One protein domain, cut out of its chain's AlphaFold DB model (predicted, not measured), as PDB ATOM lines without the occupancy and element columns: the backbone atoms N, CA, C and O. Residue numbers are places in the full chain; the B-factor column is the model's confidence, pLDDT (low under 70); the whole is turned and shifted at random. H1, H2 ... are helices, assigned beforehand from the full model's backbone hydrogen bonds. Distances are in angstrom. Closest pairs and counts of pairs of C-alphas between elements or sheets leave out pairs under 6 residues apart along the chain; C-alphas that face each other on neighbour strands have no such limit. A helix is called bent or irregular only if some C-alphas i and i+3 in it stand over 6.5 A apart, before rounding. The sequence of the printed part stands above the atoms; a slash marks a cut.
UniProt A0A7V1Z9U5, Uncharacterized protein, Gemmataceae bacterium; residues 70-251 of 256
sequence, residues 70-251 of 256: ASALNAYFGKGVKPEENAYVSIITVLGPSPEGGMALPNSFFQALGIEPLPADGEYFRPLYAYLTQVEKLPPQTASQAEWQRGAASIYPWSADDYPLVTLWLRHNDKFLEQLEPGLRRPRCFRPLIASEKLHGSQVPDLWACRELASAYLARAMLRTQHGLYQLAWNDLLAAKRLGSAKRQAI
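This is residues 70 to 251 of the 256 residues of an uncharacterized protein of Gemmataceae bacterium (UniProt A0A7V1Z9U5). A long helical hairpin, H7 and H8, makes one side of the body, with shorter helices packed mostly crosswise on it and on one another. At one end H4, H5 and the arm H6a of the bent helix H6 cluster together, while the other arm, H6b, lies side by side with H2; toward the other end H1 and H3 sit among long loops and touch no helix. The printed part has 182 residues with eight named helices, H1 to H8 in order along the chain, and no named strand, and its class is all helix. It is compact, with a radius of gyration of the C-alphas of 16.8 A and spans of 50 by 36 by 28 A.

Find C-alpha 205 at (-46.104, -16.281, 83.075); from there H7, the longest helix, runs 32.4 A to residue 226. H8, residues 230 to 250, runs 29.9 A to C-alpha 250 at (-42.065, -10.716, 95.447). Look next at H4, residues 128 to 135, and H5, residues 140 to 153, 19.8 A long. H6, residues 164 to 183, was assigned as one helix by its hydrogen bonds but is bent: C-alphas 172 and 175 are 7.7 A apart. Its arms are H6a, residues 164 to 172, and H6b, residues 175 to 183, itself irregular, with C-alphas 179 and 182 6.9 A apart. H1, residues 70 to 77, begins at C-alpha 70, (-38.442, -1.244, 86.711); H2 is residues 87 to 95 and H3 residues 107 to 112.

Start at the hairpin of H7 and H8, which touch at a shallow tilt of 18 degrees, opposite ways; their closest C-alphas, Ala 221 and Ala 233, are 4.0 A apart. H5 touches H7 at a steep tilt of 57 degrees, closest at the C-alphas of Ala 153 and Ala 219, 4.9 A. H4 and H5 are a hairpin, closest at C-alphas 129 and 143, 5.4 A. H6a touches H5 about perpendicular, at 84 degrees, closest at C-alphas 166 and 150, 6.1 A. H2 touches H6b at a shallow tilt of 11 degrees, opposite ways, closest at C-alphas 90 and 183, 5.1 A. H2 also touches residues 206 to 210 of H7, closest at C-alphas 95 and 209, 7.2 A. In H1, H2, H3, H4, H5, H6a and H7 every O i to N i+4 pair is within hydrogen-bond range; in H6b 3 of 5 are, in H8 16 of 17.

The two C-alphas farthest apart, those of Glu 197 and Gly 228, are 51.7 A apart. The printed part has no cut. The links H2 to H3, H3 to H4 and H6 to H7 are long. Confidence is under 70 at residues 195 to 203 and 247 to 251.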
ATOM      1  N   ALA A  70     -38.807   0.169  86.619       83.56
ATOM      2  CA  ALA A  70     -38.442  -1.244  86.711       83.56
ATOM      3  C   ALA A  70     -37.084  -1.383  87.408       83.56
ATOM      4  O   ALA A  70     -36.951  -2.126  88.385       83.56
ATOM      5  N   SER A  71     -36.103  -0.593  86.971       85.69
ATOM      6  CA  SER A  71     -34.785  -0.539  87.599       85.69
ATOM      7  C   SER A  71     -34.843   0.025  89.021       85.69
ATOM      8  O   SER A  71     -34.214  -0.540  89.919       85.69
ATOM      9  N   ALA A  72     -35.639   1.072  89.272       87.25
ATOM     10  CA  ALA A  72     -35.807   1.641  90.613       87.25
ATOM     11  C   ALA A  72     -36.389   0.624  91.613       87.25
ATOM     12  O   ALA A  72     -35.864   0.447  92.716       87.25
ATOM     13  N   LEU A  73     -37.451  -0.088  91.217       86.25
ATOM     14  CA  LEU A  73     -38.095  -1.112  92.042       86.25
ATOM     15  C   LEU A  73     -37.161  -2.303  92.276       86.25
ATOM     16  O   LEU A  73     -37.049  -2.768  93.410       86.25
ATOM     17  N   ASN A  74     -36.436  -2.763  91.255       87.88
ATOM     18  CA  ASN A  74     -35.437  -3.816  91.427       87.88
ATOM     19  C   ASN A  74     -34.343  -3.417  92.420       87.88
ATOM     20  O   ASN A  74     -34.015  -4.196  93.312       87.88
ATOM     21  N   ALA A  75     -33.809  -2.198  92.301       87.94
ATOM     22  CA  ALA A  75     -32.790  -1.688  93.210       87.94
ATOM     23  C   ALA A  75     -33.312  -1.560  94.647       87.94
ATOM     24  O   ALA A  75     -32.566  -1.806  95.592       87.94
ATOM     25  N   TYR A  76     -34.586  -1.202  94.828       87.62
ATOM     26  CA  TYR A  76     -35.200  -1.068  96.146       87.62
ATOM     27  C   TYR A  76     -35.520  -2.427  96.792       87.62
ATOM     28  O   TYR A  76     -35.081  -2.702  97.908       87.62
ATOM     29  N   PHE A  77     -36.262  -3.295  96.097       85.12
ATOM     30  CA  PHE A  77     -36.755  -4.568  96.642       85.12
ATOM     31  C   PHE A  77     -35.722  -5.698  96.589       85.12
ATOM     32  O   PHE A  77     -35.710  -6.563  97.468       85.12
ATOM     33  N   GLY A  78     -34.827  -5.669  95.601       87.38
ATOM     34  CA  GLY A  78     -33.736  -6.632  95.447       87.38
ATOM     35  C   GLY A  78     -32.521  -6.338  96.328       87.38
ATOM     36  O   GLY A  78     -31.636  -7.184  96.453       87.38
ATOM     37  N   LYS A  79     -32.460  -5.167  96.981       89.06
ATOM     38  CA  LYS A  79     -31.308  -4.776  97.803       89.06
ATOM     39  C   LYS A  79     -31.019  -5.809  98.893       89.06
ATOM     40  O   LYS A  79     -31.848  -6.063  99.765       89.06
ATOM     41  N   GLY A  80     -29.807  -6.363  98.858       88.50
ATOM     42  CA  GLY A  80     -29.324  -7.322  99.852       88.50
ATOM     43  C   GLY A  80     -29.978  -8.703  99.779       88.50
ATOM     44  O   GLY A  80     -29.764  -9.504 100.681       88.50
ATOM     45  N   VAL A  81     -30.766  -8.998  98.739       91.38
ATOM     46  CA  VAL A  81     -31.342 -10.331  98.544       91.38
ATOM     47  C   VAL A  81     -30.319 -11.219  97.847       91.38
ATOM     48  O   VAL A  81     -30.011 -11.014  96.676       91.38
ATOM     49  N   LYS A  82     -29.801 -12.214  98.566       93.62
ATOM     50  CA  LYS A  82     -28.900 -13.223  97.999       93.62
ATOM     51  C   LYS A  82     -29.691 -14.377  97.368       93.62
ATOM     52  O   LYS A  82     -30.764 -14.706  97.890       93.62
ATOM     53  N   PRO A  83     -29.190 -15.030  96.302       94.31
ATOM     54  CA  PRO A  83     -29.893 -16.140  95.652       94.31
ATOM     55  C   PRO A  83     -30.261 -17.287  96.609       94.31
ATOM     56  O   PRO A  83     -31.343 -17.870  96.508       94.31
ATOM     57  N   GLU A  84     -29.403 -17.578  97.589       94.06
ATOM     58  CA  GLU A  84     -29.570 -18.678  98.549       94.06
ATOM     59  C   GLU A  84     -30.673 -18.391  99.580       94.06
ATOM     60  O   GLU A  84     -31.316 -19.308 100.090       94.06
ATOM     61  N   GLU A  85     -30.926 -17.111  99.855       93.31
ATOM     62  CA  GLU A  85     -31.937 -16.627 100.799       93.31
ATOM     63  C   GLU A  85     -33.255 -16.252 100.103       93.31
ATOM     64  O   GLU A  85     -34.243 -15.927 100.770       93.31
ATOM     65  N   ASN A  86     -33.286 -16.296  98.769       94.31
ATOM     66  CA  ASN A  86     -34.443 -15.941  97.963       94.31
ATOM     67  C   ASN A  86     -35.308 -17.177  97.668       94.31
ATOM     68  O   ASN A  86     -34.923 -18.062  96.903       94.31
ATOM     69  N   ALA A  87     -36.511 -17.230  98.238       93.44
ATOM     70  CA  ALA A  87     -37.521 -18.252  97.962       93.44
ATOM     71  C   ALA A  87     -37.918 -18.294  96.480       93.44
ATOM     72  O   ALA A  87     -38.247 -19.359  95.961       93.44
ATOM     73  N   TYR A  88     -37.859 -17.153  95.782       93.62
ATOM     74  CA  TYR A  88     -38.223 -17.089  94.371       93.62
ATOM     75  C   TYR A  88     -37.277 -17.912  93.488       93.62
ATOM     76  O   TYR A  88     -37.727 -18.510  92.516       93.62
ATOM     77  N   VAL A  89     -35.995 -18.020  93.860       95.12
ATOM     78  CA  VAL A  89     -35.036 -18.888  93.159       95.12
ATOM     79  C   VAL A  89     -35.520 -20.339  93.181       95.12
ATOM     80  O   VAL A  89     -35.585 -20.975  92.138       95.12
ATOM     81  N   SER A  90     -35.968 -20.845  94.333       95.50
ATOM     82  CA  SER A  90     -36.526 -22.202  94.421       95.50
ATOM     83  C   SER A  90     -37.806 -22.375  93.604       95.50
ATOM     84  O   SER A  90     -37.998 -23.424  92.994       95.50
ATOM     85  N   ILE A  91     -38.665 -21.351  93.570       94.62
ATOM     86  CA  ILE A  91     -39.892 -21.362  92.763       94.62
ATOM     87  C   ILE A  91     -39.543 -21.485  91.277       94.62
ATOM     88  O   ILE A  91     -40.050 -22.384  90.609       94.62
ATOM     89  N   ILE A  92     -38.663 -20.623  90.757       94.62
ATOM     90  CA  ILE A  92     -38.343 -20.642  89.328       94.62
ATOM     91  C   ILE A  92     -37.559 -21.891  88.921       94.62
ATOM     92  O   ILE A  92     -37.805 -22.418  87.845       94.62
ATOM     93  N   THR A  93     -36.689 -22.430  89.781       95.62
ATOM     94  CA  THR A  93     -35.996 -23.702  89.508       95.62
ATOM     95  C   THR A  93     -36.974 -24.857  89.305       95.62
ATOM     96  O   THR A  93     -36.722 -25.727  88.480       95.62
ATOM     97  N   VAL A  94     -38.099 -24.860  90.024       95.94
ATOM     98  CA  VAL A  94     -39.140 -25.887  89.882       95.94
ATOM     99  C   VAL A  94     -40.011 -25.657  88.648       95.94
ATOM    100  O   VAL A  94     -40.403 -26.616  87.987       95.94
ATOM    101  N   LEU A  95     -40.313 -24.399  88.325       94.06
ATOM    102  CA  LEU A  95     -41.129 -24.038  87.162       94.06
ATOM    103  C   LEU A  95     -40.369 -24.116  85.829       94.06
ATOM    104  O   LEU A  95     -40.986 -24.293  84.782       94.06
ATOM    105  N   GLY A  96     -39.047 -23.978  85.867       94.75
ATOM    106  CA  GLY A  96     -38.196 -23.962  84.687       94.75
ATOM    107  C   GLY A  96     -38.205 -22.639  83.921       94.75
ATOM    108  O   GLY A  96     -38.823 -21.656  84.342       94.75
ATOM    109  N   PRO A  97     -37.500 -22.592  82.774       93.81
ATOM    110  CA  PRO A  97     -37.346 -21.369  81.997       93.81
ATOM    111  C   PRO A  97     -38.619 -20.950  81.257       93.81
ATOM    112  O   PRO A  97     -38.760 -19.770  80.945       93.81
ATOM    113  N   SER A  98     -39.561 -21.874  81.044       91.06
ATOM    114  CA  SER A  98     -40.867 -21.631  80.413       91.06
ATOM    115  C   SER A  98     -42.013 -22.095  81.328       91.06
ATOM    116  O   SER A  98     -42.592 -23.153  81.078       91.06
ATOM    117  N   PRO A  99     -42.382 -21.322  82.369       86.50
ATOM    118  CA  PRO A  99     -43.327 -21.758  83.407       86.50
ATOM    119  C   PRO A  99     -44.713 -22.204  82.909       86.50
ATOM    120  O   PRO A  99     -45.338 -23.072  83.512       86.50
ATOM    121  N   GLU A 100     -45.202 -21.626  81.808       80.12
ATOM    122  CA  GLU A 100     -46.485 -21.990  81.177       80.12
ATOM    123  C   GLU A 100     -46.319 -22.903  79.946       80.12
ATOM    124  O   GLU A 100     -47.277 -23.166  79.223       80.12
ATOM    125  N   GLY A 101     -45.100 -23.371  79.653       73.75
ATOM    126  CA  GLY A 101     -44.799 -24.126  78.428       73.75
ATOM    127  C   GLY A 101     -44.764 -23.281  77.145       73.75
ATOM    128  O   GLY A 101     -44.730 -23.841  76.053       73.75
ATOM    129  N   GLY A 102     -44.779 -21.950  77.273       76.88
ATOM    130  CA  GLY A 102     -44.667 -20.986  76.175       76.88
ATOM    131  C   GLY A 102     -43.271 -20.366  76.056       76.88
ATOM    132  O   GLY A 102     -42.251 -21.043  76.206       76.88
ATOM    133  N   MET A 103     -43.230 -19.056  75.786       81.62
ATOM    134  CA  MET A 103     -41.975 -18.308  75.667       81.62
ATOM    135  C   MET A 103     -41.145 -18.397  76.949       81.62
ATOM    136  O   MET A 103     -41.662 -18.216  78.054       81.62
ATOM    137  N   ALA A 104     -39.852 -18.661  76.774       88.31
ATOM    138  CA  ALA A 104     -38.906 -18.689  77.873       88.31
ATOM    139  C   ALA A 104     -38.707 -17.286  78.457       88.31
ATOM    140  O   ALA A 104     -38.727 -16.282  77.740       88.31
ATOM    141  N   LEU A 105     -38.472 -17.225  79.764       89.06
ATOM    142  CA  LEU A 105     -38.007 -16.011  80.419       89.06
ATOM    143  C   LEU A 105     -36.632 -15.613  79.848       89.06
ATOM    144  O   LEU A 105     -35.805 -16.485  79.569       89.06
ATOM    145  N   PRO A 106     -36.363 -14.310  79.665       89.75
ATOM    146  CA  PRO A 106     -35.108 -13.858  79.075       89.75
ATOM    147  C   PRO A 106     -33.919 -14.150  79.998       89.75
ATOM    148  O   PRO A 106     -34.050 -14.108  81.218       89.75
ATOM    149  N   ASN A 107     -32.722 -14.346  79.436       91.50
ATOM    150  CA  ASN A 107     -31.505 -14.602  80.225       91.50
ATOM    151  C   ASN A 107     -31.209 -13.501  81.259       91.50
ATOM    152  O   ASN A 107     -30.719 -13.795  82.350       91.50
ATOM    153  N   SER A 108     -31.570 -12.250  80.955       90.12
ATOM    154  CA  SER A 108     -31.462 -11.121  81.888       90.12
ATOM    155  C   SER A 108     -32.281 -11.321  83.170       90.12
ATOM    156  O   SER A 108     -31.906 -10.796  84.216       90.12
ATOM    157  N   PHE A 109     -33.355 -12.118  83.128       91.44
ATOM    158  CA  PHE A 109     -34.140 -12.497  84.303       91.44
ATOM    159  C   PHE A 109     -33.339 -13.334  85.297       91.44
ATOM    160  O   PHE A 109     -33.307 -13.025  86.487       91.44
ATOM    161  N   PHE A 110     -32.659 -14.370  84.806       93.69
ATOM    162  CA  PHE A 110     -31.844 -15.263  85.632       93.69
ATOM    163  C   PHE A 110     -30.609 -14.542  86.176       93.69
ATOM    164  O   PHE A 110     -30.316 -14.632  87.367       93.69
ATOM    165  N   GLN A 111     -29.975 -13.710  85.345       92.50
ATOM    166  CA  GLN A 111     -28.872 -12.846  85.771       92.50
ATOM    167  C   GLN A 111     -29.293 -11.888  86.894       92.50
ATOM    168  O   GLN A 111     -28.580 -11.757  87.884       92.50
ATOM    169  N   ALA A 112     -30.473 -11.267  86.792       90.69
ATOM    170  CA  ALA A 112     -30.999 -10.389  87.838       90.69
ATOM    171  C   ALA A 112     -31.372 -11.136  89.136       90.69
ATOM    172  O   ALA A 112     -31.411 -10.530  90.206       90.69
ATOM    173  N   LEU A 113     -31.629 -12.445  89.058       92.38
ATOM    174  CA  LEU A 113     -31.780 -13.327  90.219       92.38
ATOM    175  C   LEU A 113     -30.443 -13.808  90.797       92.38
ATOM    176  O   LEU A 113     -30.449 -14.411  91.870       92.38
ATOM    177  N   GLY A 114     -29.325 -13.561  90.109       94.19
ATOM    178  CA  GLY A 114     -28.004 -14.056  90.484       94.19
ATOM    179  C   GLY A 114     -27.833 -15.563  90.280       94.19
ATOM    180  O   GLY A 114     -27.092 -16.188  91.031       94.19
ATOM    181  N   ILE A 115     -28.535 -16.154  89.307       96.00
ATOM    182  CA  ILE A 115     -28.421 -17.577  88.957       96.00
ATOM    183  C   ILE A 115     -28.134 -17.755  87.466       96.00
ATOM    184  O   ILE A 115     -28.457 -16.891  86.647       96.00
ATOM    185  N   GLU A 116     -27.565 -18.903  87.110       95.69
ATOM    186  CA  GLU A 116     -27.409 -19.288  85.709       95.69
ATOM    187  C   GLU A 116     -28.776 -19.537  85.047       95.69
ATOM    188  O   GLU A 116     -29.710 -20.004  85.715       95.69
ATOM    189  N   PRO A 117     -28.920 -19.250  83.738       95.19
ATOM    190  CA  PRO A 117     -30.108 -19.624  82.983       95.19
ATOM    191  C   PRO A 117     -30.419 -21.117  83.124       95.19
ATOM    192  O   PRO A 117     -29.536 -21.970  83.022       95.19
ATOM    193  N   LEU A 118     -31.692 -21.432  83.354       95.81
ATOM    194  CA  LEU A 118     -32.130 -22.815  83.526       95.81
ATOM    195  C   LEU A 118     -32.139 -23.560  82.173       95.81
ATOM    196  O   LEU A 118     -32.555 -22.971  81.171       95.81
ATOM    197  N   PRO A 119     -31.741 -24.847  82.122       94.50
ATOM    198  CA  PRO A 119     -31.761 -25.641  80.891       94.50
ATOM    199  C   PRO A 119     -33.156 -25.719  80.263       94.50
ATOM    200  O   PRO A 119     -34.142 -25.953  80.961       94.50
ATOM    201  N   ALA A 120     -33.263 -25.574  78.943       91.50
ATOM    202  CA  ALA A 120     -34.555 -25.636  78.251       91.50
ATOM    203  C   ALA A 120     -35.213 -27.028  78.332       91.50
ATOM    204  O   ALA A 120     -36.435 -27.137  78.395       91.50
ATOM    205  N   ASP A 121     -34.399 -28.080  78.358       89.25
ATOM    206  CA  ASP A 121     -34.766 -29.497  78.367       89.25
ATOM    207  C   ASP A 121     -34.737 -30.132  79.770       89.25
ATOM    208  O   ASP A 121     -34.785 -31.353  79.906       89.25
ATOM    209  N   GLY A 122     -34.687 -29.308  80.821       89.81
ATOM    210  CA  GLY A 122     -34.750 -29.780  82.202       89.81
ATOM    211  C   GLY A 122     -36.102 -30.394  82.587       89.81
ATOM    212  O   GLY A 122     -37.139 -30.177  81.952       89.81
ATOM    213  N   GLU A 123     -36.098 -31.159  83.679       92.88
ATOM    214  CA  GLU A 123     -37.323 -31.668  84.288       92.88
ATOM    215  C   GLU A 123     -37.949 -30.596  85.186       92.88
ATOM    216  O   GLU A 123     -37.347 -30.182  86.176       92.88
ATOM    217  N   TYR A 124     -39.176 -30.183  84.863       95.06
ATOM    218  CA  TYR A 124     -39.885 -29.107  85.560       95.06
ATOM    219  C   TYR A 124     -41.330 -29.476  85.865       95.06
ATOM    220  O   TYR A 124     -41.920 -30.338  85.205       95.06
ATOM    221  N   PHE A 125     -41.908 -28.768  86.833       95.56
ATOM    222  CA  PHE A 125     -43.330 -28.833  87.131       95.56
ATOM    223  C   PHE A 125     -44.160 -28.521  85.881       95.56
ATOM    224  O   PHE A 125     -43.912 -27.541  85.177       95.56
ATOM    225  N   ARG A 126     -45.181 -29.340  85.621       92.88
ATOM    226  CA  ARG A 126     -46.090 -29.174  84.483       92.88
ATOM    227  C   ARG A 126     -47.488 -28.793  84.975       92.88
ATOM    228  O   ARG A 126     -48.108 -29.609  85.662       92.88
ATOM    229  N   PRO A 127     -48.022 -27.613  84.603       92.81
ATOM    230  CA  PRO A 127     -49.431 -27.265  84.801       92.81
ATOM    231  C   PRO A 127     -50.382 -28.355  84.295       92.81
ATOM    232  O   PRO A 127     -50.071 -29.014  83.302       92.81
ATOM    233  N   LEU A 128     -51.542 -28.529  84.940       94.31
ATOM    234  CA  LEU A 128     -52.448 -29.656  84.666       94.31
ATOM    235  C   LEU A 128     -52.841 -29.743  83.188       94.31
ATOM    236  O   LEU A 128     -52.660 -30.786  82.560       94.31
ATOM    237  N   TYR A 129     -53.323 -28.641  82.615       92.81
ATOM    238  CA  TYR A 129     -53.737 -28.605  81.216       92.81
ATOM    239  C   TYR A 129     -52.587 -28.942  80.256       92.81
ATOM    240  O   TYR A 129     -52.749 -29.760  79.346       92.81
ATOM    241  N   ALA A 130     -51.404 -28.360  80.478       91.69
ATOM    242  CA  ALA A 130     -50.219 -28.620  79.663       91.69
ATOM    243  C   ALA A 130     -49.758 -30.080  79.786       91.69
ATOM    244  O   ALA A 130     -49.464 -30.714  78.779       91.69
ATOM    245  N   TYR A 131     -49.755 -30.643  80.996       93.81
ATOM    246  CA  TYR A 131     -49.430 -32.049  81.229       93.81
ATOM    247  C   TYR A 131     -50.382 -32.979  80.460       93.81
ATOM    248  O   TYR A 131     -49.933 -33.810  79.670       93.81
ATOM    249  N   LEU A 132     -51.695 -32.792  80.610       96.25
ATOM    250  CA  LEU A 132     -52.682 -33.664  79.970       96.25
ATOM    251  C   LEU A 132     -52.668 -33.560  78.438       96.25
ATOM    252  O   LEU A 132     -52.846 -34.564  77.755       96.25
ATOM    253  N   THR A 133     -52.443 -32.368  77.881       94.88
ATOM    254  CA  THR A 133     -52.469 -32.162  76.420       94.88
ATOM    255  C   THR A 133     -51.136 -32.464  75.737       94.88
ATOM    256  O   THR A 133     -51.131 -32.984  74.624       94.88
ATOM    257  N   GLN A 134     -50.000 -32.167  76.374       91.56
ATOM    258  CA  GLN A 134     -48.675 -32.295  75.752       91.56
ATOM    259  C   GLN A 134     -47.988 -33.620  76.094       91.56
ATOM    260  O   GLN A 134     -47.290 -34.175  75.245       91.56
ATOM    261  N   VAL A 135     -48.183 -34.133  77.315       92.12
ATOM    262  CA  VAL A 135     -47.549 -35.376  77.786       92.12
ATOM    263  C   VAL A 135     -48.485 -36.561  77.574       92.12
ATOM    264  O   VAL A 135     -48.149 -37.473  76.822       92.12
ATOM    265  N   GLU A 136     -49.686 -36.504  78.153       95.94
ATOM    266  CA  GLU A 136     -50.686 -37.581  78.033       95.94
ATOM    267  C   GLU A 136     -51.443 -37.553  76.693       95.94
ATOM    268  O   GLU A 136     -52.155 -38.497  76.355       95.94
ATOM    269  N   LYS A 137     -51.272 -36.485  75.899       96.31
ATOM    270  CA  LYS A 137     -51.864 -36.313  74.557       96.31
ATOM    271  C   LYS A 137     -53.391 -36.469  74.538       96.31
ATOM    272  O   LYS A 137     -53.965 -36.947  73.558       96.31
ATOM    273  N   LEU A 138     -54.054 -36.056  75.618       96.69
ATOM    274  CA  LEU A 138     -55.506 -36.091  75.733       96.69
ATOM    275  C   LEU A 138     -56.164 -34.939  74.957       96.69
ATOM    276  O   LEU A 138     -55.568 -33.867  74.809       96.69
ATOM    277  N   PRO A 139     -57.422 -35.112  74.500       97.19
ATOM    278  CA  PRO A 139     -58.166 -34.040  73.850       97.19
ATOM    279  C   PRO A 139     -58.316 -32.811  74.765       97.19
ATOM    280  O   PRO A 139     -58.611 -32.986  75.954       97.19
ATOM    281  N   PRO A 140     -58.222 -31.577  74.228       94.88
ATOM    282  CA  PRO A 140     -58.372 -30.340  74.998       94.88
ATOM    283  C   PRO A 140     -59.620 -30.295  75.882       94.88
ATOM    284  O   PRO A 140     -59.553 -29.862  77.026       94.88
ATOM    285  N   GLN A 141     -60.751 -30.813  75.394       95.25
ATOM    286  CA  GLN A 141     -62.011 -30.838  76.142       95.25
ATOM    287  C   GLN A 141     -61.904 -31.687  77.417       95.25
ATOM    288  O   GLN A 141     -62.448 -31.316  78.454       95.25
ATOM    289  N   THR A 142     -61.171 -32.801  77.349       95.75
ATOM    290  CA  THR A 142     -60.921 -33.681  78.498       95.75
ATOM    291  C   THR A 142     -60.008 -32.992  79.509       95.75
ATOM    292  O   THR A 142     -60.275 -33.019  80.709       95.75
ATOM    293  N   ALA A 143     -58.960 -32.312  79.031       94.69
ATOM    294  CA  ALA A 143     -58.056 -31.552  79.889       94.69
ATOM    295  C   ALA A 143     -58.781 -30.402  80.611       94.69
ATOM    296  O   ALA A 143     -58.620 -30.241  81.817       94.69
ATOM    297  N   SER A 144     -59.648 -29.662  79.913       93.19
ATOM    298  CA  SER A 144     -60.462 -28.603  80.522       93.19
ATOM    299  C   SER A 144     -61.429 -29.133  81.584       93.19
ATOM    300  O   SER A 144     -61.621 -28.487  82.609       93.19
ATOM    301  N   GLN A 145     -62.023 -30.317  81.396       93.25
ATOM    302  CA  GLN A 145     -62.852 -30.943  82.437       93.25
ATOM    303  C   GLN A 145     -62.038 -31.277  83.695       93.25
ATOM    304  O   GLN A 145     -62.507 -31.044  84.811       93.25
ATOM    305  N   ALA A 146     -60.804 -31.758  83.529       94.88
ATOM    306  CA  ALA A 146     -59.913 -32.032  84.652       94.88
ATOM    307  C   ALA A 146     -59.541 -30.759  85.437       94.88
ATOM    308  O   ALA A 146     -59.395 -30.816  86.658       94.88
ATOM    309  N   GLU A 147     -59.434 -29.596  84.785       91.31
ATOM    310  CA  GLU A 147     -59.184 -28.324  85.483       91.31
ATOM    311  C   GLU A 147     -60.313 -27.941  86.444       91.31
ATOM    312  O   GLU A 147     -60.041 -27.495  87.565       91.31
ATOM    313  N   TRP A 148     -61.570 -28.174  86.052       89.56
ATOM    314  CA  TRP A 148     -62.723 -27.988  86.937       89.56
ATOM    315  C   TRP A 148     -62.674 -28.944  88.133       89.56
ATOM    316  O   TRP A 148     -62.850 -28.517  89.275       89.56
ATOM    317  N   GLN A 149     -62.368 -30.222  87.887       94.00
ATOM    318  CA  GLN A 149     -62.219 -31.235  88.939       94.00
ATOM    319  C   GLN A 149     -61.101 -30.884  89.925       94.00
ATOM    320  O   GLN A 149     -61.280 -31.008  91.133       94.00
ATOM    321  N   ARG A 150     -59.971 -30.360  89.440       95.00
ATOM    322  CA  ARG A 150     -58.871 -29.879  90.286       95.00
ATOM    323  C   ARG A 150     -59.314 -28.755  91.230       95.00
ATOM    324  O   ARG A 150     -58.853 -28.695  92.371       95.00
ATOM    325  N   GLY A 151     -60.208 -27.877  90.773       91.06
ATOM    326  CA  GLY A 151     -60.823 -26.854  91.619       91.06
ATOM    327  C   GLY A 151     -61.554 -27.466  92.817       91.06
ATOM    328  O   GLY A 151     -61.288 -27.081  93.953       91.06
ATOM    329  N   ALA A 152     -62.393 -28.478  92.580       92.38
ATOM    330  CA  ALA A 152     -63.086 -29.215  93.642       92.38
ATOM    331  C   ALA A 152     -62.111 -29.981  94.558       92.38
ATOM    332  O   ALA A 152     -62.205 -29.886  95.783       92.38
ATOM    333  N   ALA A 153     -61.117 -30.650  93.963       96.38
ATOM    334  CA  ALA A 153     -60.070 -31.389  94.665       96.38
ATOM    335  C   ALA A 153     -59.244 -30.509  95.618       96.38
ATOM    336  O   ALA A 153     -58.665 -31.010  96.574       96.38
ATOM    337  N   SER A 154     -59.183 -29.194  95.383       94.56
ATOM    338  CA  SER A 154     -58.447 -28.246  96.232       94.56
ATOM    339  C   SER A 154     -59.226 -27.785  97.472       94.56
ATOM    340  O   SER A 154     -58.661 -27.069  98.298       94.56
ATOM    341  N   ILE A 155     -60.512 -28.137  97.588       93.38
ATOM    342  CA  ILE A 155     -61.426 -27.605  98.615       93.38
ATOM    343  C   ILE A 155     -61.958 -28.711  99.533       93.38
ATOM    344  O   ILE A 155     -62.046 -28.500 100.742       93.38
ATOM    345  N   TYR A 156     -62.306 -29.877  98.984       93.38
ATOM    346  CA  TYR A 156     -62.917 -30.977  99.736       93.38
ATOM    347  C   TYR A 156     -62.016 -32.215  99.743       93.38
ATOM    348  O   TYR A 156     -61.419 -32.492  98.706       93.38
ATOM    349  N   PRO A 157     -61.928 -32.983 100.853       97.50
ATOM    350  CA  PRO A 157     -61.277 -34.295 100.861       97.50
ATOM    351  C   PRO A 157     -61.829 -35.209  99.764       97.50
ATOM    352  O   PRO A 157     -63.038 -35.255  99.542       97.50
ATOM    353  N   TRP A 158     -60.935 -35.915  99.074       98.06
ATOM    354  CA  TRP A 158     -61.258 -36.726  97.899       98.06
ATOM    355  C   TRP A 158     -60.347 -37.955  97.811       98.06
ATOM    356  O   TRP A 158     -59.236 -37.964  98.347       98.06
ATOM    357  N   SER A 159     -60.824 -39.011  97.159       97.56
ATOM    358  CA  SER A 159     -60.099 -40.257  96.903       97.56
ATOM    359  C   SER A 159     -59.531 -40.288  95.484       97.56
ATOM    360  O   SER A 159     -60.039 -39.629  94.583       97.56
ATOM    361  N   ALA A 160     -58.487 -41.086  95.250       96.62
ATOM    362  CA  ALA A 160     -57.820 -41.138  93.946       96.62
ATOM    363  C   ALA A 160     -58.760 -41.487  92.771       96.62
ATOM    364  O   ALA A 160     -58.485 -41.071  91.639       96.62
ATOM    365  N   ASP A 161     -59.848 -42.210  93.058       96.88
ATOM    366  CA  ASP A 161     -60.851 -42.666  92.093       96.88
ATOM    367  C   ASP A 161     -61.860 -41.569  91.715       96.88
ATOM    368  O   ASP A 161     -62.426 -41.618  90.625       96.88
ATOM    369  N   ASP A 162     -62.043 -40.546  92.562       96.12
ATOM    370  CA  ASP A 162     -62.962 -39.432  92.286       96.12
ATOM    371  C   ASP A 162     -62.458 -38.567  91.119       96.12
ATOM    372  O   ASP A 162     -63.232 -38.130  90.264       96.12
ATOM    373  N   TYR A 163     -61.139 -38.335  91.065       96.69
ATOM    374  CA  TYR A 163     -60.485 -37.456  90.090       96.69
ATOM    375  C   TYR A 163     -59.220 -38.102  89.494       96.69
ATOM    376  O   TYR A 163     -58.100 -37.650  89.761       96.69
ATOM    377  N   PRO A 164     -59.346 -39.136  88.641       96.94
ATOM    378  CA  PRO A 164     -58.206 -39.925  88.167       96.94
ATOM    379  C   PRO A 164     -57.169 -39.108  87.381       96.94
ATOM    380  O   PRO A 164     -55.968 -39.344  87.514       96.94
ATOM    381  N   LEU A 165     -57.597 -38.102  86.609       97.75
ATOM    382  CA  LEU A 165     -56.682 -37.223  85.865       97.75
ATOM    383  C   LEU A 165     -55.909 -36.268  86.786       97.75
ATOM    384  O   LEU A 165     -54.736 -35.989  86.540       97.75
ATOM    385  N   VAL A 166     -56.537 -35.810  87.875       97.81
ATOM    386  CA  VAL A 166     -55.866 -35.003  88.905       97.81
ATOM    387  C   VAL A 166     -54.873 -35.872  89.677       97.81
ATOM    388  O   VAL A 166     -53.741 -35.446  89.892       97.81
ATOM    389  N   THR A 167     -55.242 -37.111  90.019       97.88
ATOM    390  CA  THR A 167     -54.333 -38.098  90.625       97.88
ATOM    391  C   THR A 167     -53.099 -38.332  89.760       97.88
ATOM    392  O   THR A 167     -51.975 -38.288  90.263       97.88
ATOM    393  N   LEU A 168     -53.295 -38.576  88.462       97.50
ATOM    394  CA  LEU A 168     -52.211 -38.816  87.513       97.50
ATOM    395  C   LEU A 168     -51.245 -37.622  87.459       97.50
ATOM    396  O   LEU A 168     -50.036 -37.785  87.613       97.50
ATOM    397  N   TRP A 169     -51.790 -36.412  87.339       97.62
ATOM    398  CA  TRP A 169     -51.017 -35.173  87.339       97.62
ATOM    399  C   TRP A 169     -50.260 -34.915  88.649       97.62
ATOM    400  O   TRP A 169     -49.097 -34.503  88.612       97.62
ATOM    401  N   LEU A 170     -50.881 -35.167  89.805       97.88
ATOM    402  CA  LEU A 170     -50.218 -35.024  91.103       97.88
ATOM    403  C   LEU A 170     -49.051 -36.001  91.236       97.88
ATOM    404  O   LEU A 170     -47.979 -35.591  91.664       97.88
ATOM    405  N   ARG A 171     -49.221 -37.260  90.808       97.19
ATOM    406  CA  ARG A 171     -48.135 -38.254  90.810       97.19
ATOM    407  C   ARG A 171     -46.965 -37.826  89.928       97.19
ATOM    408  O   ARG A 171     -45.820 -37.970  90.340       97.19
ATOM    409  N   HIS A 172     -47.238 -37.269  88.748       95.94
ATOM    410  CA  HIS A 172     -46.189 -36.742  87.871       95.94
ATOM    411  C   HIS A 172     -45.393 -35.608  88.536       95.94
ATOM    412  O   HIS A 172     -44.172 -35.532  88.394       95.94
ATOM    413  N   ASN A 173     -46.080 -34.738  89.280       97.12
ATOM    414  CA  ASN A 173     -45.488 -33.535  89.858       97.12
ATOM    415  C   ASN A 173     -45.021 -33.672  91.316       97.12
ATOM    416  O   ASN A 173     -44.468 -32.715  91.859       97.12
ATOM    417  N   ASP A 174     -45.212 -34.832  91.949       96.25
ATOM    418  CA  ASP A 174     -45.016 -35.025  93.393       96.25
ATOM    419  C   ASP A 174     -43.605 -34.617  93.840       96.25
ATOM    420  O   ASP A 174     -43.444 -33.831  94.780       96.25
ATOM    421  N   LYS A 175     -42.595 -35.029  93.060       96.31
ATOM    422  CA  LYS A 175     -41.178 -34.708  93.285       96.31
ATOM    423  C   LYS A 175     -40.893 -33.204  93.310       96.31
ATOM    424  O   LYS A 175     -40.083 -32.735  94.103       96.31
ATOM    425  N   PHE A 176     -41.576 -32.429  92.470       96.75
ATOM    426  CA  PHE A 176     -41.361 -30.985  92.369       96.75
ATOM    427  C   PHE A 176     -41.962 -30.242  93.558       96.75
ATOM    428  O   PHE A 176     -41.384 -29.275  94.053       96.75
ATOM    429  N   LEU A 177     -43.110 -30.715  94.046       96.62
ATOM    430  CA  LEU A 177     -43.724 -30.189  95.260       96.62
ATOM    431  C   LEU A 177     -42.861 -30.507  96.489       96.62
ATOM    432  O   LEU A 177     -42.713 -29.674  97.374       96.62
ATOM    433  N   GLU A 178     -42.251 -31.689  96.547       95.50
ATOM    434  CA  GLU A 178     -41.312 -32.033  97.622       95.50
ATOM    435  C   GLU A 178     -40.029 -31.196  97.559       95.50
ATOM    436  O   GLU A 178     -39.599 -30.647  98.573       95.50
ATOM    437  N   GLN A 179     -39.461 -31.015  96.365       95.25
ATOM    438  CA  GLN A 179     -38.270 -30.190  96.146       95.25
ATOM    439  C   GLN A 179     -38.493 -28.714  96.513       95.25
ATOM    440  O   GLN A 179     -37.581 -28.048  97.009       95.25
ATOM    441  N   LEU A 180     -39.691 -28.180  96.264       95.19
ATOM    442  CA  LEU A 180     -40.004 -26.775  96.515       95.19
ATOM    443  C   LEU A 180     -40.173 -26.456  98.011       95.19
ATOM    444  O   LEU A 180     -39.895 -25.333  98.438       95.19
ATOM    445  N   GLU A 181     -40.623 -27.422  98.814       92.19
ATOM    446  CA  GLU A 181     -41.047 -27.218 100.206       92.19
ATOM    447  C   GLU A 181     -39.970 -26.567 101.103       92.19
ATOM    448  O   GLU A 181     -40.284 -25.570 101.769       92.19
ATOM    449  N   PRO A 182     -38.688 -26.995 101.076       92.06
ATOM    450  CA  PRO A 182     -37.623 -26.327 101.825       92.06
ATOM    451  C   PRO A 182     -37.339 -24.907 101.317       92.06
ATOM    452  O   PRO A 182     -37.080 -24.001 102.109       92.06
ATOM    453  N   GLY A 183     -37.426 -24.692 100.002       92.56
ATOM    454  CA  GLY A 183     -37.184 -23.398  99.362       92.56
ATOM    455  C   GLY A 183     -38.184 -22.319  99.777       92.56
ATOM    456  O   GLY A 183     -37.818 -21.159  99.959       92.56
ATOM    457  N   LEU A 184     -39.435 -22.710 100.034       92.38
ATOM    458  CA  LEU A 184     -40.489 -21.809 100.514       92.38
ATOM    459  C   LEU A 184     -40.291 -21.332 101.961       92.38
ATOM    460  O   LEU A 184     -41.025 -20.454 102.416       92.38
ATOM    461  N   ARG A 185     -39.334 -21.903 102.702       91.12
ATOM    462  CA  ARG A 185     -38.982 -21.473 104.067       91.12
ATOM    463  C   ARG A 185     -37.898 -20.393 104.088       91.12
ATOM    464  O   ARG A 185     -37.573 -19.894 105.164       91.12
ATOM    465  N   ARG A 186     -37.337 -20.034 102.929       91.56
ATOM    466  CA  ARG A 186     -36.325 -18.980 102.818       91.56
ATOM    467  C   ARG A 186     -36.900 -17.615 103.243       91.56
ATOM    468  O   ARG A 186     -38.076 -17.344 103.001       91.56
ATOM    469  N   PRO A 187     -36.090 -16.751 103.882       88.69
ATOM    470  CA  PRO A 187     -36.579 -15.555 104.575       88.69
ATOM    471  C   PRO A 187     -36.978 -14.400 103.647       88.69
ATOM    472  O   PRO A 187     -37.640 -13.461 104.093       88.69
ATOM    473  N   ARG A 188     -36.557 -14.423 102.379       89.12
ATOM    474  CA  ARG A 188     -36.810 -13.357 101.405       89.12
ATOM    475  C   ARG A 188     -37.490 -13.940 100.178       89.12
ATOM    476  O   ARG A 188     -37.214 -15.071  99.795       89.12
ATOM    477  N   CYS A 189     -38.336 -13.161  99.520       89.06
ATOM    478  CA  CYS A 189     -38.860 -13.512  98.207       89.06
ATOM    479  C   CYS A 189     -38.808 -12.278  97.313       89.06
ATOM    480  O   CYS A 189     -39.481 -11.289  97.588       89.06
ATOM    481  N   PHE A 190     -37.976 -12.333  96.278       89.56
ATOM    482  CA  PHE A 190     -37.790 -11.249  95.323       89.56
ATOM    483  C   PHE A 190     -37.804 -11.805  93.905       89.56
ATOM    484  O   PHE A 190     -37.029 -12.705  93.576       89.56
ATOM    485  N   ARG A 191     -38.664 -11.230  93.067       90.75
ATOM    486  CA  ARG A 191     -38.733 -11.497  91.636       90.75
ATOM    487  C   ARG A 191     -38.314 -10.231  90.884       90.75
ATOM    488  O   ARG A 191     -39.016  -9.229  91.008       90.75
ATOM    489  N   PRO A 192     -37.244 -10.263  90.075       88.75
ATOM    490  CA  PRO A 192     -36.865  -9.120  89.263       88.75
ATOM    491  C   PRO A 192     -37.954  -8.732  88.264       88.75
ATOM    492  O   PRO A 192     -38.601  -9.581  87.641       88.75
ATOM    493  N   LEU A 193     -38.122  -7.431  88.074       85.62
ATOM    494  CA  LEU A 193     -38.832  -6.860  86.941       85.62
ATOM    495  C   LEU A 193     -37.841  -6.714  85.792       85.62
ATOM    496  O   LEU A 193     -36.814  -6.060  85.934       85.62
ATOM    497  N   ILE A 194     -38.127  -7.313  84.644       80.12
ATOM    498  CA  ILE A 194     -37.305  -7.088  83.456       80.12
ATOM    499  C   ILE A 194     -37.952  -5.964  82.689       80.12
ATOM    500  O   ILE A 194     -39.124  -6.061  82.332       80.12
ATOM    501  N   ALA A 195     -37.197  -4.879  82.527       65.38
ATOM    502  CA  ALA A 195     -37.647  -3.689  81.835       65.38
ATOM    503  C   ALA A 195     -38.117  -4.076  80.427       65.38
ATOM    504  O   ALA A 195     -37.318  -4.399  79.549       65.38
ATOM    505  N   SER A 196     -39.431  -4.084  80.233       62.56
ATOM    506  CA  SER A 196     -40.057  -3.966  78.922       62.56
ATOM    507  C   SER A 196     -40.379  -2.497  78.671       62.56
ATOM    508  O   SER A 196     -40.506  -1.722  79.616       62.56
ATOM    509  N   GLU A 197     -40.579  -2.114  77.406       52.84
ATOM    510  CA  GLU A 197     -40.971  -0.741  77.030       52.84
ATOM    511  C   GLU A 197     -42.226  -0.237  77.775       52.84
ATOM    512  O   GLU A 197     -42.490   0.961  77.826       52.84
ATOM    513  N   LYS A 198     -43.011  -1.149  78.368       62.03
ATOM    514  CA  LYS A 198     -44.150  -0.855  79.239       62.03
ATOM    515  C   LYS A 198     -44.114  -1.786  80.443       62.03
ATOM    516  O   LYS A 198     -44.010  -2.988  80.244       62.03
ATOM    517  N   LEU A 199     -44.234  -1.250  81.659       67.62
ATOM    518  CA  LEU A 199     -44.520  -2.027  82.881       67.62
ATOM    519  C   LEU A 199     -45.994  -2.453  82.950       67.62
ATOM    520  O   LEU A 199     -46.338  -3.483  83.525       67.62
ATOM    521  N   HIS A 200     -46.878  -1.639  82.372       64.38
ATOM    522  CA  HIS A 200     -48.299  -1.939  82.279       64.38
ATOM    523  C   HIS A 200     -48.559  -2.935  81.142       64.38
ATOM    524  O   HIS A 200     -48.123  -2.718  80.010       64.38
ATOM    525  N   GLY A 201     -49.286  -4.012  81.446       61.69
ATOM    526  CA  GLY A 201     -49.609  -5.072  80.488       61.69
ATOM    527  C   GLY A 201     -48.490  -6.093  80.253       61.69
ATOM    528  O   GLY A 201     -48.647  -6.964  79.399       61.69
ATOM    529  N   SER A 202     -47.376  -6.023  80.995       67.88
ATOM    530  CA  SER A 202     -46.332  -7.051  80.947       67.88
ATOM    531  C   SER A 202     -46.894  -8.402  81.382       67.88
ATOM    532  O   SER A 202     -47.505  -8.525  82.445       67.88
ATOM    533  N   GLN A 203     -46.661  -9.435  80.575       68.06
ATOM    534  CA  GLN A 203     -47.018 -10.799  80.948       68.06
ATOM    535  C   GLN A 203     -46.053 -11.332  82.013       68.06
ATOM    536  O   GLN A 203     -44.838 -11.159  81.921       68.06
ATOM    537  N   VAL A 204     -46.613 -11.997  83.025       78.19
ATOM    538  CA  VAL A 204     -45.887 -12.584  84.162       78.19
ATOM    539  C   VAL A 204     -46.211 -14.085  84.203       78.19
ATOM    540  O   VAL A 204     -47.013 -14.514  85.033       78.19
ATOM    541  N   PRO A 205     -45.676 -14.889  83.264       76.75
ATOM    542  CA  PRO A 205     -46.104 -16.281  83.075       76.75
ATOM    543  C   PRO A 205     -45.827 -17.165  84.302       76.75
ATOM    544  O   PRO A 205     -46.605 -18.038  84.683       76.75
ATOM    545  N   ASP A 206     -44.740 -16.886  85.016       83.00
ATOM    546  CA  ASP A 206     -44.409 -17.545  86.278       83.00
ATOM    547  C   ASP A 206     -45.481 -17.355  87.371       83.00
ATOM    548  O   ASP A 206     -45.672 -18.243  88.205       83.00
ATOM    549  N   LEU A 207     -46.243 -16.251  87.368       78.56
ATOM    550  CA  LEU A 207     -47.263 -15.991  88.387       78.56
ATOM    551  C   LEU A 207     -48.464 -16.934  88.260       78.56
ATOM    552  O   LEU A 207     -48.997 -17.398  89.283       78.56
ATOM    553  N   TRP A 208     -48.895 -17.191  87.025       78.88
ATOM    554  CA  TRP A 208     -49.955 -18.147  86.720       78.88
ATOM    555  C   TRP A 208     -49.507 -19.558  87.074       78.88
ATOM    556  O   TRP A 208     -50.209 -20.244  87.815       78.88
ATOM    557  N   ALA A 209     -48.288 -19.944  86.694       87.31
ATOM    558  CA  ALA A 209     -47.716 -21.231  87.078       87.31
ATOM    559  C   ALA A 209     -47.594 -21.390  88.610       87.31
ATOM    560  O   ALA A 209     -47.835 -22.463  89.163       87.31
ATOM    561  N   CYS A 210     -47.349 -20.305  89.351       88.75
ATOM    562  CA  CYS A 210     -47.413 -20.339  90.812       88.75
ATOM    563  C   CYS A 210     -48.837 -20.567  91.362       88.75
ATOM    564  O   CYS A 210     -48.976 -21.017  92.498       88.75
ATOM    565  N   ARG A 211     -49.907 -20.202  90.635       86.88
ATOM    566  CA  ARG A 211     -51.283 -20.574  91.032       86.88
ATOM    567  C   ARG A 211     -51.478 -22.081  90.863       86.88
ATOM    568  O   ARG A 211     -51.997 -22.712  91.775       86.88
ATOM    569  N   GLU A 212     -50.964 -22.652  89.778       90.62
ATOM    570  CA  GLU A 212     -50.993 -24.097  89.532       90.62
ATOM    571  C   GLU A 212     -50.240 -24.893  90.605       90.62
ATOM    572  O   GLU A 212     -50.776 -25.870  91.123       90.62
ATOM    573  N   LEU A 213     -49.051 -24.435  91.018       93.81
ATOM    574  CA  LEU A 213     -48.316 -25.011  92.153       93.81
ATOM    575  C   LEU A 213     -49.132 -24.968  93.453       93.81
ATOM    576  O   LEU A 213     -49.196 -25.959  94.179       93.81
ATOM    577  N   ALA A 214     -49.766 -23.829  93.759       93.81
ATOM    578  CA  ALA A 214     -50.592 -23.696  94.959       93.81
ATOM    579  C   ALA A 214     -51.774 -24.674  94.928       93.81
ATOM    580  O   ALA A 214     -52.016 -25.375  95.907       93.81
ATOM    581  N   SER A 215     -52.472 -24.766  93.798       94.12
ATOM    582  CA  SER A 215     -53.564 -25.721  93.610       94.12
ATOM    583  C   SER A 215     -53.096 -27.173  93.687       94.12
ATOM    584  O   SER A 215     -53.822 -28.000  94.222       94.12
ATOM    585  N   ALA A 216     -51.882 -27.495  93.229       96.94
ATOM    586  CA  ALA A 216     -51.312 -28.832  93.384       96.94
ATOM    587  C   ALA A 216     -51.122 -29.197  94.866       96.94
ATOM    588  O   ALA A 216     -51.550 -30.270  95.293       96.94
ATOM    589  N   TYR A 217     -50.560 -28.287  95.674       97.94
ATOM    590  CA  TYR A 217     -50.453 -28.482  97.124       97.94
ATOM    591  C   TYR A 217     -51.821 -28.639  97.790       97.94
ATOM    592  O   TYR A 217     -52.004 -29.556  98.583       97.94
ATOM    593  N   LEU A 218     -52.789 -27.775  97.469       97.88
ATOM    594  CA  LEU A 218     -54.133 -27.847  98.053       97.88
ATOM    595  C   LEU A 218     -54.842 -29.156  97.681       97.88
ATOM    596  O   LEU A 218     -55.378 -29.832  98.559       97.88
ATOM    597  N   ALA A 219     -54.780 -29.556  96.409       98.12
ATOM    598  CA  ALA A 219     -55.353 -30.814  95.949       98.12
ATOM    599  C   ALA A 219     -54.703 -32.021  96.642       98.12
ATOM    600  O   ALA A 219     -55.407 -32.896  97.148       98.12
ATOM    601  N   ARG A 220     -53.367 -32.043  96.746       98.31
ATOM    602  CA  ARG A 220     -52.629 -33.103  97.452       98.31
ATOM    603  C   ARG A 220     -52.932 -33.121  98.953       98.31
ATOM    604  O   ARG A 220     -53.050 -34.203  99.530       98.31
ATOM    605  N   ALA A 221     -53.134 -31.960  99.574       98.38
ATOM    606  CA  ALA A 221     -53.524 -31.860 100.976       98.38
ATOM    607  C   ALA A 221     -54.890 -32.508 101.232       98.38
ATOM    608  O   ALA A 221     -55.047 -33.270 102.187       98.38
ATOM    609  N   MET A 222     -55.875 -32.240 100.374       98.56
ATOM    610  CA  MET A 222     -57.211 -32.828 100.496       98.56
ATOM    611  C   MET A 222     -57.206 -34.339 100.225       98.56
ATOM    612  O   MET A 222     -57.841 -35.086 100.971       98.56
ATOM    613  N   LEU A 223     -56.404 -34.807  99.262       98.38
ATOM    614  CA  LEU A 223     -56.173 -36.238  99.031       98.38
ATOM    615  C   LEU A 223     -55.585 -36.921 100.273       98.38
ATOM    616  O   LEU A 223     -56.054 -37.970 100.711       98.38
ATOM    617  N   ARG A 224     -54.554 -36.316 100.870       98.12
ATOM    618  CA  ARG A 224     -53.906 -36.820 102.090       98.12
ATOM    619  C   ARG A 224     -54.858 -36.795 103.287       98.12
ATOM    620  O   ARG A 224     -54.854 -37.734 104.078       98.12
ATOM    621  N   THR A 225     -55.710 -35.775 103.386       98.31
ATOM    622  CA  THR A 225     -56.744 -35.667 104.428       98.31
ATOM    623  C   THR A 225     -57.741 -36.821 104.345       98.31
ATOM    624  O   THR A 225     -58.035 -37.429 105.372       98.31
ATOM    625  N   GLN A 226     -58.190 -37.179 103.137       97.94
ATOM    626  CA  GLN A 226     -59.090 -38.317 102.923       97.94
ATOM    627  C   GLN A 226     -58.495 -39.648 103.413       97.94
ATOM    628  O   GLN A 226     -59.218 -40.506 103.907       97.94
ATOM    629  N   HIS A 227     -57.175 -39.809 103.314       97.25
ATOM    630  CA  HIS A 227     -56.466 -41.028 103.716       97.25
ATOM    631  C   HIS A 227     -55.940 -40.986 105.162       97.25
ATOM    632  O   HIS A 227     -55.129 -41.825 105.549       97.25
ATOM    633  N   GLY A 228     -56.348 -39.998 105.967       97.94
ATOM    634  CA  GLY A 228     -55.895 -39.857 107.356       97.94
ATOM    635  C   GLY A 228     -54.432 -39.417 107.512       97.94
ATOM    636  O   GLY A 228     -53.884 -39.447 108.613       97.94
ATOM    637  N   LEU A 229     -53.778 -38.967 106.436       98.12
ATOM    638  CA  LEU A 229     -52.382 -38.515 106.424       98.12
ATOM    639  C   LEU A 229     -52.275 -37.039 106.843       98.12
ATOM    640  O   LEU A 229     -51.714 -36.203 106.127       98.12
ATOM    641  N   TYR A 230     -52.829 -36.701 108.009       98.00
ATOM    642  CA  TYR A 230     -53.051 -35.312 108.427       98.00
ATOM    643  C   TYR A 230     -51.773 -34.480 108.534       98.00
ATOM    644  O   TYR A 230     -51.770 -33.319 108.138       98.00
ATOM    645  N   GLN A 231     -50.666 -35.061 109.006       98.06
ATOM    646  CA  GLN A 231     -49.405 -34.323 109.110       98.06
ATOM    647  C   GLN A 231     -48.846 -33.941 107.730       98.06
ATOM    648  O   GLN A 231     -48.349 -32.830 107.542       98.06
ATOM    649  N   LEU A 232     -48.951 -34.842 106.750       97.12
ATOM    650  CA  LEU A 232     -48.519 -34.571 105.379       97.12
ATOM    651  C   LEU A 232     -49.444 -33.548 104.706       97.12
ATOM    652  O   LEU A 232     -48.960 -32.639 104.037       97.12
ATOM    653  N   ALA A 233     -50.756 -33.652 104.940       97.88
ATOM    654  CA  ALA A 233     -51.724 -32.660 104.482       97.88
ATOM    655  C   ALA A 233     -51.439 -31.268 105.074       97.88
ATOM    656  O   ALA A 233     -51.461 -30.268 104.360       97.88
ATOM    657  N   TRP A 234     -51.102 -31.197 106.363       97.38
ATOM    658  CA  TRP A 234     -50.749 -29.945 107.029       97.38
ATOM    659  C   TRP A 234     -49.511 -29.288 106.413       97.38
ATOM    660  O   TRP A 234     -49.504 -28.079 106.176       97.38
ATOM    661  N   ASN A 235     -48.479 -30.076 106.096       96.31
ATOM    662  CA  ASN A 235     -47.278 -29.571 105.429       96.31
ATOM    663  C   ASN A 235     -47.602 -28.964 104.053       96.31
ATOM    664  O   ASN A 235     -47.102 -27.883 103.738       96.31
ATOM    665  N   ASP A 236     -48.483 -29.600 103.274       97.50
ATOM    666  CA  ASP A 236     -48.933 -29.072 101.981       97.50
ATOM    667  C   ASP A 236     -49.705 -27.753 102.126       97.50
ATOM    668  O   ASP A 236     -49.437 -26.793 101.400       97.50
ATOM    669  N   LEU A 237     -50.615 -27.653 103.102       96.62
ATOM    670  CA  LEU A 237     -51.346 -26.411 103.381       96.62
ATOM    671  C   LEU A 237     -50.396 -25.274 103.785       96.62
ATOM    672  O   LEU A 237     -50.548 -24.132 103.337       96.62
ATOM    673  N   LEU A 238     -49.382 -25.573 104.603       95.38
ATOM    674  CA  LEU A 238     -48.347 -24.605 104.965       95.38
ATOM    675  C   LEU A 238     -47.504 -24.188 103.755       95.38
ATOM    676  O   LEU A 238     -47.189 -23.002 103.628       95.38
ATOM    677  N   ALA A 239     -47.158 -25.116 102.860       95.38
ATOM    678  CA  ALA A 239     -46.447 -24.809 101.622       95.38
ATOM    679  C   ALA A 239     -47.284 -23.897 100.707       95.38
ATOM    680  O   ALA A 239     -46.795 -22.848 100.283       95.38
ATOM    681  N   ALA A 240     -48.570 -24.202 100.505       94.44
ATOM    682  CA  ALA A 240     -49.492 -23.352  99.749       94.44
ATOM    683  C   ALA A 240     -49.604 -21.937 100.354       94.44
ATOM    684  O   ALA A 240     -49.503 -20.934  99.643       94.44
ATOM    685  N   LYS A 241     -49.733 -21.830 101.686       92.00
ATOM    686  CA  LYS A 241     -49.772 -20.541 102.402       92.00
ATOM    687  C   LYS A 241     -48.474 -19.744 102.241       92.00
ATOM    688  O   LYS A 241     -48.517 -18.521 102.055       92.00
ATOM    689  N   ARG A 242     -47.318 -20.409 102.331       90.94
ATOM    690  CA  ARG A 242     -46.003 -19.784 102.126       90.94
ATOM    691  C   ARG A 242     -45.858 -19.290 100.696       90.94
ATOM    692  O   ARG A 242     -45.487 -18.138 100.520       90.94
ATOM    693  N   LEU A 243     -46.254 -20.083  99.702       89.06
ATOM    694  CA  LEU A 243     -46.253 -19.675  98.297       89.06
ATOM    695  C   LEU A 243     -47.143 -18.440  98.061       89.06
ATOM    696  O   LEU A 243     -46.723 -17.488  97.406       89.06
ATOM    697  N   GLY A 244     -48.335 -18.388  98.664       83.69
ATOM    698  CA  GLY A 244     -49.200 -17.200  98.614       83.69
ATOM    699  C   GLY A 244     -48.618 -15.967  99.322       83.69
ATOM    700  O   GLY A 244     -48.855 -14.833  98.910       83.69
ATOM    701  N   SER A 245     -47.823 -16.157 100.377       75.94
ATOM    702  CA  SER A 245     -47.155 -15.057 101.093       75.94
ATOM    703  C   SER A 245     -45.898 -14.573 100.365       75.94
ATOM    704  O   SER A 245     -45.667 -13.370 100.285       75.94
ATOM    705  N   ALA A 246     -45.150 -15.493  99.756       71.00
ATOM    706  CA  ALA A 246     -44.033 -15.223  98.861       71.00
ATOM    707  C   ALA A 246     -44.474 -14.345  97.680       71.00
ATOM    708  O   ALA A 246     -43.820 -13.348  97.389       71.00
ATOM    709  N   LYS A 247     -45.651 -14.615  97.092       62.56
ATOM    710  CA  LYS A 247     -46.258 -13.737  96.076       62.56
ATOM    711  C   LYS A 247     -46.431 -12.298  96.563       62.56
ATOM    712  O   LYS A 247     -46.070 -11.380  95.843       62.56
ATOM    713  N   ARG A 248     -46.923 -12.090  97.790       60.22
ATOM    714  CA  ARG A 248     -47.098 -10.735  98.352       60.22
ATOM    715  C   ARG A 248     -45.781  -9.988  98.566       60.22
ATOM    716  O   ARG A 248     -45.781  -8.767  98.533       60.22
ATOM    717  N   GLN A 249     -44.684 -10.701  98.809       59.16
ATOM    718  CA  GLN A 249     -43.365 -10.092  99.005       59.16
ATOM    719  C   GLN A 249     -42.611  -9.870  97.689       59.16
ATOM    720  O   GLN A 249     -41.881  -8.891  97.571       59.16
ATOM    721  N   ALA A 250     -42.794 -10.757  96.710       57.44
ATOM    722  CA  ALA A 250     -42.065 -10.716  95.447       57.44
ATOM    723  C   ALA A 250     -42.739  -9.877  94.360       57.44
ATOM    724  O   ALA A 250     -42.071  -9.506  93.400       57.44
ATOM    725  N   ILE A 251     -44.049  -9.634  94.455       60.19
ATOM    726  CA  ILE A 251     -44.839  -9.175  93.314       60.19
ATOM    727  C   ILE A 251     -45.571  -7.889  93.670       60.19
ATOM    728  O   ILE A 251     -46.534  -7.883  94.433       60.19
TER     729      ILE A 251